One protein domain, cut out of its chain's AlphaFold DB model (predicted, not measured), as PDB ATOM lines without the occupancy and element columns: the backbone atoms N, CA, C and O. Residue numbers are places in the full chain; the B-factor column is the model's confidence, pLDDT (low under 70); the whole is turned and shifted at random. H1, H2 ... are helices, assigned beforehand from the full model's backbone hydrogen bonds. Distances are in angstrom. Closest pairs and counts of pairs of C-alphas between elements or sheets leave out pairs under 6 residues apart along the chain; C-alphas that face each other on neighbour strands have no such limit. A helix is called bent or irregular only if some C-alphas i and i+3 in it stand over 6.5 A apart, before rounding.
ATOM      1  N   SER A  79     190.799 204.748 154.818       91.69
ATOM      2  CA  SER A  79     191.643 205.859 154.392       91.69
ATOM      3  C   SER A  79     190.813 207.137 154.272       91.69
ATOM      4  O   SER A  79     189.596 207.105 154.078       91.69
ATOM      5  N   LYS A  80     191.467 208.303 154.362       91.62
ATOM      6  CA  LYS A  80     190.784 209.596 154.169       91.62
ATOM      7  C   LYS A  80     190.094 209.680 152.804       91.62
ATOM      8  O   LYS A  80     189.016 210.256 152.709       91.62
ATOM      9  N   ASP A  81     190.688 209.075 151.781       93.62
ATOM     10  CA  ASP A  81     190.124 209.058 150.432       93.62
ATOM     11  C   ASP A  81     188.871 208.181 150.338       93.62
ATOM     12  O   ASP A  81     187.896 208.590 149.715       93.62
ATOM     13  N   ASP A  82     188.849 207.028 151.014       93.56
ATOM     14  CA  ASP A  82     187.658 206.170 151.079       93.56
ATOM     15  C   ASP A  82     186.497 206.907 151.750       93.56
ATOM     16  O   ASP A  82     185.385 206.924 151.231       93.56
ATOM     17  N   ARG A  83     186.777 207.590 152.866       93.75
ATOM     18  CA  ARG A  83     185.775 208.390 153.575       93.75
ATOM     19  C   ARG A  83     185.234 209.528 152.716       93.75
ATOM     20  O   ARG A  83     184.035 209.754 152.720       93.75
ATOM     21  N   ARG A  84     186.077 210.196 151.922       95.00
ATOM     22  CA  ARG A  84     185.626 211.225 150.964       95.00
ATOM     23  C   ARG A  84     184.740 210.653 149.860       95.00
ATOM     24  O   ARG A  84     183.767 211.295 149.474       95.00
ATOM     25  N   LYS A  85     185.057 209.457 149.350       94.75
ATOM     26  CA  LYS A  85     184.200 208.768 148.371       94.75
ATOM     27  C   LYS A  85     182.839 208.437 148.982       94.75
ATOM     28  O   LYS A  85     181.817 208.729 148.370       94.75
ATOM     29  N   LEU A  86     182.816 207.901 150.199       94.50
ATOM     30  CA  LEU A  86     181.576 207.592 150.915       94.50
ATOM     31  C   LEU A  86     180.748 208.848 151.213       94.50
ATOM     32  O   LEU A  86     179.546 208.864 150.951       94.50
ATOM     33  N   ASP A  87     181.400 209.927 151.639       95.00
ATOM     34  CA  ASP A  87     180.760 211.214 151.916       95.00
ATOM     35  C   ASP A  87     180.120 211.816 150.652       95.00
ATOM     36  O   ASP A  87     178.994 212.308 150.690       95.00
ATOM     37  N   SER A  88     180.754 211.649 149.482       95.56
ATOM     38  CA  SER A  88     180.169 212.070 148.197       95.56
ATOM     39  C   SER A  88     178.857 211.352 147.842       95.56
ATOM     40  O   SER A  88     178.048 211.873 147.075       95.56
ATOM     41  N   HIS A  89     178.612 210.182 148.438       94.69
ATOM     42  CA  HIS A  89     177.371 209.415 148.314       94.69
ATOM     43  C   HIS A  89     176.444 209.559 149.541       94.69
ATOM     44  O   HIS A  89     175.443 208.837 149.661       94.69
ATOM     45  N   GLY A  90     176.756 210.482 150.456       94.44
ATOM     46  CA  GLY A  90     176.010 210.713 151.691       94.44
ATOM     47  C   GLY A  90     176.071 209.526 152.651       94.44
ATOM     48  O   GLY A  90     175.042 209.138 153.200       94.44
ATOM     49  N   ILE A  91     177.234 208.880 152.762       94.56
ATOM     50  CA  ILE A  91     177.531 207.846 153.759       94.56
ATOM     51  C   ILE A  91     178.594 208.427 154.693       94.56
ATOM     52  O   ILE A  91     179.771 208.490 154.339       94.56
ATOM     53  N   SER A  92     178.166 208.878 155.869       91.50
ATOM     54  CA  SER A  92     179.025 209.587 156.826       91.50
ATOM     55  C   SER A  92     179.518 208.719 157.983       91.50
ATOM     56  O   SER A  92     180.489 209.090 158.641       91.50
ATOM     57  N   SER A  93     178.866 207.581 158.230       91.75
ATOM     58  CA  SER A  93     179.145 206.704 159.370       91.75
ATOM     59  C   SER A  93     179.336 205.241 158.959       91.75
ATOM     60  O   SER A  93     178.931 204.816 157.870       91.75
ATOM     61  N   LEU A  94     179.946 204.456 159.856       90.81
ATOM     62  CA  LEU A  94     180.092 203.010 159.681       90.81
ATOM     63  C   LEU A  94     178.728 202.303 159.660       90.81
ATOM     64  O   LEU A  94     178.534 201.374 158.876       90.81
ATOM     65  N   ASP A  95     177.774 202.782 160.456       91.56
ATOM     66  CA  ASP A  95     176.404 202.269 160.475       91.56
ATOM     67  C   ASP A  95     175.696 202.489 159.137       91.56
ATOM     68  O   ASP A  95     175.094 201.559 158.596       91.56
ATOM     69  N   ASP A  96     175.828 203.682 158.544       93.31
ATOM     70  CA  ASP A  96     175.268 203.971 157.219       93.31
ATOM     71  C   ASP A  96     175.861 203.039 156.159       93.31
ATOM     72  O   ASP A  96     175.137 202.500 155.316       93.31
ATOM     73  N   LEU A  97     177.181 202.827 156.206       93.94
ATOM     74  CA  LEU A  97     177.880 201.939 155.281       93.94
ATOM     75  C   LEU A  97     177.362 200.502 155.406       93.94
ATOM     76  O   LEU A  97     177.026 199.877 154.399       93.94
ATOM     77  N   THR A  98     177.257 200.006 156.637       93.25
ATOM     78  CA  THR A  98     176.801 198.644 156.941       93.25
ATOM     79  C   THR A  98     175.335 198.451 156.547       93.25
ATOM     80  O   THR A  98     174.969 197.434 155.961       93.25
ATOM     81  N   SER A  99     174.491 199.458 156.780       95.06
ATOM     82  CA  SER A  99     173.081 199.456 156.379       95.06
ATOM     83  C   SER A  99     172.916 199.366 154.857       95.06
ATOM     84  O   SER A  99     172.173 198.517 154.354       95.06
ATOM     85  N   VAL A 100     173.663 200.183 154.101       95.56
ATOM     86  CA  VAL A 100     173.651 200.142 152.629       95.56
ATOM     87  C   VAL A 100     174.187 198.807 152.116       95.56
ATOM     88  O   VAL A 100     173.591 198.233 151.205       95.56
ATOM     89  N   TYR A 101     175.273 198.298 152.700       94.94
ATOM     90  CA  TYR A 101     175.856 197.005 152.344       94.94
ATOM     91  C   TYR A 101     174.855 195.857 152.527       94.94
ATOM     92  O   TYR A 101     174.591 195.112 151.585       94.94
ATOM     93  N   ASN A 102     174.217 195.769 153.695       94.81
ATOM     94  CA  ASN A 102     173.238 194.721 153.993       94.81
ATOM     95  C   ASN A 102     172.034 194.783 153.045       94.81
ATOM     96  O   ASN A 102     171.559 193.753 152.565       94.81
ATOM     97  N   ALA A 103     171.559 195.988 152.716       93.31
ATOM     98  CA  ALA A 103     170.489 196.164 151.737       93.31
ATOM     99  C   ALA A 103     170.907 195.701 150.327       93.31
ATOM    100  O   ALA A 103     170.074 195.215 149.559       93.31
ATOM    101  N   VAL A 104     172.185 195.853 149.971       93.81
ATOM    102  CA  VAL A 104     172.750 195.357 148.712       93.81
ATOM    103  C   VAL A 104     172.859 193.836 148.720       93.81
ATOM    104  O   VAL A 104     172.347 193.210 147.795       93.81
ATOM    105  N   GLU A 105     173.432 193.227 149.756       92.00
ATOM    106  CA  GLU A 105     173.491 191.763 149.886       92.00
ATOM    107  C   GLU A 105     172.100 191.127 149.859       92.00
ATOM    108  O   GLU A 105     171.881 190.105 149.206       92.00
ATOM    109  N   GLN A 106     171.120 191.757 150.508       92.38
ATOM    110  CA  GLN A 106     169.740 191.293 150.471       92.38
ATOM    111  C   GLN A 106     169.174 191.302 149.043       92.38
ATOM    112  O   GLN A 106     168.467 190.376 148.652       92.38
ATOM    113  N   LYS A 107     169.505 192.311 148.231       88.75
ATOM    114  CA  LYS A 107     169.093 192.366 146.820       88.75
ATOM    115  C   LYS A 107     169.850 191.365 145.952       88.75
ATOM    116  O   LYS A 107     169.255 190.783 145.054       88.75
ATOM    117  N   LEU A 108     171.140 191.159 146.212       88.81
ATOM    118  CA  LEU A 108     171.976 190.205 145.477       88.81
ATOM    119  C   LEU A 108     171.593 188.753 145.779       88.81
ATOM    120  O   LEU A 108     171.662 187.897 144.899       88.81
ATOM    121  N   SER A 109     171.158 188.472 147.007       89.38
ATOM    122  CA  SER A 109     170.705 187.141 147.422       89.38
ATOM    123  C   SER A 109     169.311 186.785 146.898       89.38
ATOM    124  O   SER A 109     168.985 185.601 146.817       89.38
ATOM    125  N   GLN A 110     168.499 187.767 146.494       85.12
ATOM    126  CA  GLN A 110     167.176 187.517 145.931       85.12
ATOM    127  C   GLN A 110     167.239 187.253 144.415       85.12
ATOM    128  O   GLN A 110     167.876 188.005 143.675       85.12
ATOM    129  N   PRO A 111     166.552 186.211 143.911       83.06
ATOM    130  CA  PRO A 111     166.377 186.032 142.478       83.06
ATOM    131  C   PRO A 111     165.493 187.162 141.914       83.06
ATOM    132  O   PRO A 111     164.494 187.513 142.544       83.06
ATOM    133  N   PRO A 112     165.794 187.722 140.727       77.88
ATOM    134  CA  PRO A 112     166.812 187.308 139.760       77.88
ATOM    135  C   PRO A 112     168.171 187.955 140.064       77.88
ATOM    136  O   PRO A 112     168.348 189.120 139.732       77.88
ATOM    137  N   HIS A 113     169.104 187.202 140.663       79.69
ATOM    138  CA  HIS A 113     170.408 187.652 141.174       79.69
ATOM    139  C   HIS A 113     171.049 188.743 140.299       79.69
ATOM    140  O   HIS A 113     171.699 188.426 139.293       79.69
ATOM    141  N   PRO A 114     170.833 190.028 140.632       85.31
ATOM    142  CA  PRO A 114     171.290 191.108 139.783       85.31
ATOM    143  C   PRO A 114     172.813 191.179 139.852       85.31
ATOM    144  O   PRO A 114     173.424 190.878 140.876       85.31
ATOM    145  N   LYS A 115     173.456 191.582 138.755       88.50
ATOM    146  CA  LYS A 115     174.901 191.823 138.775       88.50
ATOM    147  C   LYS A 115     175.184 193.066 139.613       88.50
ATOM    148  O   LYS A 115     174.436 194.037 139.555       88.50
ATOM    149  N   ILE A 116     176.307 193.081 140.326       86.50
ATOM    150  CA  ILE A 116     176.725 194.242 141.129       86.50
ATOM    151  C   ILE A 116     176.794 195.513 140.265       86.50
ATOM    152  O   ILE A 116     176.396 196.587 140.703       86.50
ATOM    153  N   GLU A 117     177.204 195.383 139.002       88.81
ATOM    154  CA  GLU A 117     177.286 196.477 138.025       88.81
ATOM    155  C   GLU A 117     175.949 197.179 137.753       88.81
ATOM    156  O   GLU A 117     175.944 198.369 137.445       88.81
ATOM    157  N   SER A 118     174.818 196.471 137.881       89.38
ATOM    158  CA  SER A 118     173.493 197.052 137.645       89.38
ATOM    159  C   SER A 118     172.949 197.824 138.848       89.38
ATOM    160  O   SER A 118     171.859 198.386 138.769       89.38
ATOM    161  N   LEU A 119     173.666 197.828 139.975       87.69
ATOM    162  CA  LEU A 119     173.271 198.559 141.171       87.69
ATOM    163  C   LEU A 119     173.616 200.048 141.066       87.69
ATOM    164  O   LEU A 119     174.477 200.481 140.292       87.69
ATOM    165  N   ASP A 120     172.950 200.834 141.909       92.19
ATOM    166  CA  ASP A 120     173.212 202.262 142.040       92.19
ATOM    167  C   ASP A 120     174.687 202.533 142.387       92.19
ATOM    168  O   ASP A 120     175.351 201.726 143.045       92.19
ATOM    169  N   ALA A 121     175.212 203.676 141.944       92.50
ATOM    170  CA  ALA A 121     176.605 204.057 142.168       92.50
ATOM    171  C   ALA A 121     176.950 204.085 143.667       92.50
ATOM    172  O   ALA A 121     178.010 203.596 144.060       92.50
ATOM    173  N   LYS A 122     176.015 204.557 144.507       93.69
ATOM    174  CA  LYS A 122     176.137 204.536 145.972       93.69
ATOM    175  C   LYS A 122     176.305 203.116 146.508       93.69
ATOM    176  O   LYS A 122     177.231 202.843 147.266       93.69
ATOM    177  N   SER A 123     175.422 202.211 146.093       94.38
ATOM    178  CA  SER A 123     175.434 200.804 146.500       94.38
ATOM    179  C   SER A 123     176.711 200.085 146.072       94.38
ATOM    180  O   SER A 123     177.279 199.342 146.866       94.38
ATOM    181  N   ARG A 124     177.189 200.335 144.849       93.88
ATOM    182  CA  ARG A 124     178.446 199.764 144.348       93.88
ATOM    183  C   ARG A 124     179.652 200.247 145.142       93.88
ATOM    184  O   ARG A 124     180.451 199.428 145.575       93.88
ATOM    185  N   CYS A 125     179.752 201.557 145.368       93.31
ATOM    186  CA  CYS A 125     180.853 202.142 146.129       93.31
ATOM    187  C   CYS A 125     180.882 201.620 147.575       93.31
ATOM    188  O   CYS A 125     181.937 201.224 148.067       93.31
ATOM    189  N   ALA A 126     179.718 201.563 148.231       94.31
ATOM    190  CA  ALA A 126     179.584 200.998 149.570       94.31
ATOM    191  C   ALA A 126     180.029 199.529 149.618       94.31
ATOM    192  O   ALA A 126     180.806 199.156 150.493       94.31
ATOM    193  N   TYR A 127     179.583 198.720 148.652       93.44
ATOM    194  CA  TYR A 127     179.924 197.302 148.564       93.44
ATOM    195  C   TYR A 127     181.429 197.074 148.382       93.44
ATOM    196  O   TYR A 127     182.040 196.339 149.151       93.44
ATOM    197  N   GLU A 128     182.045 197.773 147.426       94.12
ATOM    198  CA  GLU A 128     183.482 197.678 147.149       94.12
ATOM    199  C   GLU A 128     184.330 198.086 148.363       94.12
ATOM    200  O   GLU A 128     185.292 197.404 148.729       94.12
ATOM    201  N   ILE A 129     183.967 199.191 149.027       93.69
ATOM    202  CA  ILE A 129     184.710 199.650 150.201       93.69
ATOM    203  C   ILE A 129     184.531 198.671 151.359       93.69
ATOM    204  O   ILE A 129     185.533 198.344 151.999       93.69
ATOM    205  N   TYR A 130     183.318 198.174 151.604       93.44
ATOM    206  CA  TYR A 130     183.051 197.233 152.687       93.44
ATOM    207  C   TYR A 130     183.796 195.904 152.497       93.44
ATOM    208  O   TYR A 130     184.464 195.447 153.423       93.44
ATOM    209  N   GLU A 131     183.806 195.331 151.288       92.94
ATOM    210  CA  GLU A 131     184.591 194.118 151.003       92.94
ATOM    211  C   GLU A 131     186.105 194.324 151.169       92.94
ATOM    212  O   GLU A 131     186.826 193.386 151.504       92.94
ATOM    213  N   SER A 132     186.608 195.551 150.992       92.81
ATOM    214  CA  SER A 132     188.031 195.862 151.201       92.81
ATOM    215  C   SER A 132     188.440 195.972 152.680       92.81
ATOM    216  O   SER A 132     189.636 195.984 152.992       92.81
ATOM    217  N   ILE A 133     187.474 196.058 153.604       90.81
ATOM    218  CA  ILE A 133     187.719 196.290 155.035       90.81
ATOM    219  C   ILE A 133     188.602 195.205 155.670       90.81
ATOM    220  O   ILE A 133     189.571 195.579 156.336       90.81
ATOM    221  N   PRO A 134     188.359 193.890 155.487       90.31
ATOM    222  CA  PRO A 134     189.188 192.854 156.104       90.31
ATOM    223  C   PRO A 134     190.665 192.964 155.708       90.31
ATOM    224  O   PRO A 134     191.549 192.835 156.558       90.31
ATOM    225  N   SER A 135     190.946 193.268 154.440       90.06
ATOM    226  CA  SER A 135     192.311 193.480 153.948       90.06
ATOM    227  C   SER A 135     192.947 194.722 154.575       90.06
ATOM    228  O   SER A 135     194.061 194.648 155.099       90.06
ATOM    229  N   LYS A 136     192.220 195.846 154.619       88.44
ATOM    230  CA  LYS A 136     192.690 197.093 155.251       88.44
ATOM    231  C   LYS A 136     192.930 196.933 156.751       88.44
ATOM    232  O   LYS A 136     193.893 197.481 157.283       88.44
ATOM    233  N   LEU A 137     192.108 196.137 157.431       87.25
ATOM    234  CA  LEU A 137     192.278 195.807 158.843       87.25
ATOM    235  C   LEU A 137     193.587 195.046 159.084       87.25
ATOM    236  O   LEU A 137     194.334 195.370 160.009       87.25
ATOM    237  N   GLN A 138     193.890 194.058 158.237       86.50
ATOM    238  CA  GLN A 138     195.149 193.316 158.315       86.50
ATOM    239  C   GLN A 138     196.355 194.236 158.089       86.50
ATOM    240  O   GLN A 138     197.338 194.153 158.827       86.50
ATOM    241  N   GLU A 139     196.281 195.143 157.114       85.81
ATOM    242  CA  GLU A 139     197.333 196.134 156.868       85.81
ATOM    243  C   GLU A 139     197.516 197.101 158.041       85.81
ATOM    244  O   GLU A 139     198.646 197.347 158.472       85.81
ATOM    245  N   ALA A 140     196.424 197.622 158.602       83.19
ATOM    246  CA  ALA A 140     196.456 198.497 159.769       83.19
ATOM    247  C   ALA A 140     197.055 197.783 160.994       83.19
ATOM    248  O   ALA A 140     197.879 198.358 161.712       83.19
ATOM    249  N   GLY A 141     196.714 196.506 161.192       81.25
ATOM    250  CA  GLY A 141     197.314 195.653 162.218       81.25
ATOM    251  C   GLY A 141     198.824 195.481 162.036       81.25
ATOM    252  O   GLY A 141     199.581 195.640 162.995       81.25
ATOM    253  N   ARG A 142     199.284 195.245 160.797       79.25
ATOM    254  CA  ARG A 142     200.720 195.159 160.470       79.25
ATOM    255  C   ARG A 142     201.452 196.475 160.748       79.25
ATOM    256  O   ARG A 142     202.510 196.446 161.368       79.25
ATOM    257  N   ARG A 143     200.874 197.625 160.377       74.62
ATOM    258  CA  ARG A 143     201.458 198.956 160.654       74.62
ATOM    259  C   ARG A 143     201.589 199.242 162.150       74.62
ATOM    260  O   ARG A 143     202.565 199.850 162.582       74.62
ATOM    261  N   LYS A 144     200.623 198.798 162.961       72.38
ATOM    262  CA  LYS A 144     200.712 198.929 164.421       72.38
ATOM    263  C   LYS A 144     201.883 198.113 164.975       72.38
ATOM    264  O   LYS A 144     202.632 198.637 165.794       72.38
ATOM    265  N   ALA A 145     202.073 196.885 164.490       66.75
ATOM    266  CA  ALA A 145     203.188 196.033 164.897       66.75
ATOM    267  C   ALA A 145     204.559 196.625 164.519       66.75
ATOM    268  O   ALA A 145     205.483 196.564 165.326       66.75
ATOM    269  N   THR A 146     204.689 197.260 163.349       62.25
ATOM    270  CA  THR A 146     205.947 197.917 162.947       62.25
ATOM    271  C   THR A 146     206.204 199.216 163.713       62.25
ATOM    272  O   THR A 146     207.336 199.476 164.105       62.25
ATOM    273  N   SER A 147     205.160 199.996 164.034       58.59
ATOM    274  CA  SER A 147     205.305 201.244 164.807       58.59
ATOM    275  C   SER A 147     205.857 201.052 166.229       58.59
ATOM    276  O   SER A 147     206.393 201.993 166.806       58.59
TER     277      SER A 147
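This is residues 79 to 147 of the 154 residues of an uncharacterized protein of Amanita muscaria Koide BX008 (UniProt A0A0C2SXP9). One long bent helix, H3, makes the frame of this small domain: the shorter helices H1 and H2 pack on its first arm, H3a, H1 alongside it and H2 crossing it, while the last part of its second arm, residues 137 to 147, sticks out free and adds to the length. A long loop, residues 110 to 120, leads from the end of H2 back to the beginning of H3. The printed part has 69 residues with three named helices, in the order H1, H2, H3, and no named strand; the class is all helix. The whole is loose, with a radius of gyration of the C-alphas of 13.9 A, and spans 48 by 23 by 19 A.

H3, residues 121 to 147, is bent: C-alphas 131 and 134 are 7.0 A apart. By its hydrogen bonds it was assigned as one helix, with arms H3a, residues 121 to 131, and H3b, residues 134 to 147, at a steep tilt of 51 degrees. H2, residues 94 to 109, touches H3a with residues 97 to 104 alone; their closest C-alphas, those of Tyr 101 and Tyr 127, are 5.6 A apart. The lines of H2 and H3a are about perpendicular, at 80 degrees. H1, residues 80 to 88, touches H3a at a shallow tilt of 31 degrees, opposite ways; their closest C-alphas, those of Leu 86 and Ala 126, are 7.0 A apart. H1 and H2 are only just apart, with their closest C-alphas at 8.0 A. H3b is apart from both H1 and H2. In H1, H2, H3a and H3b every pair of O i and N i+4 is within hydrogen-bond range.

H3a measures 15.5 A from C-alpha 121 at (176.605, 204.057, 142.168) to C-alpha 131. H3b measures 20.1 A and ends at C-alpha 147, at (205.305, 201.244, 164.807). H2 is the longer of the other two helices, 22.1 A from C-alpha 94 to C-alpha 109. H1 measures 12.4 A and begins at C-alpha 80, at (190.784, 209.596, 154.169).

The two C-alphas farthest apart are those of Pro 112 and Ser 147, at 48.0 A. Without residues 137 to 147, the body has 58 residues and spans 36 by 23 by 19 A. The link from H1 to H2 is tight, with 5 residues, and that from H2 to H3 is long, with 11 residues. The printed part has no cut. The mean pLDDT of the printed part is 89.2; residues 145 to 147 are under 70.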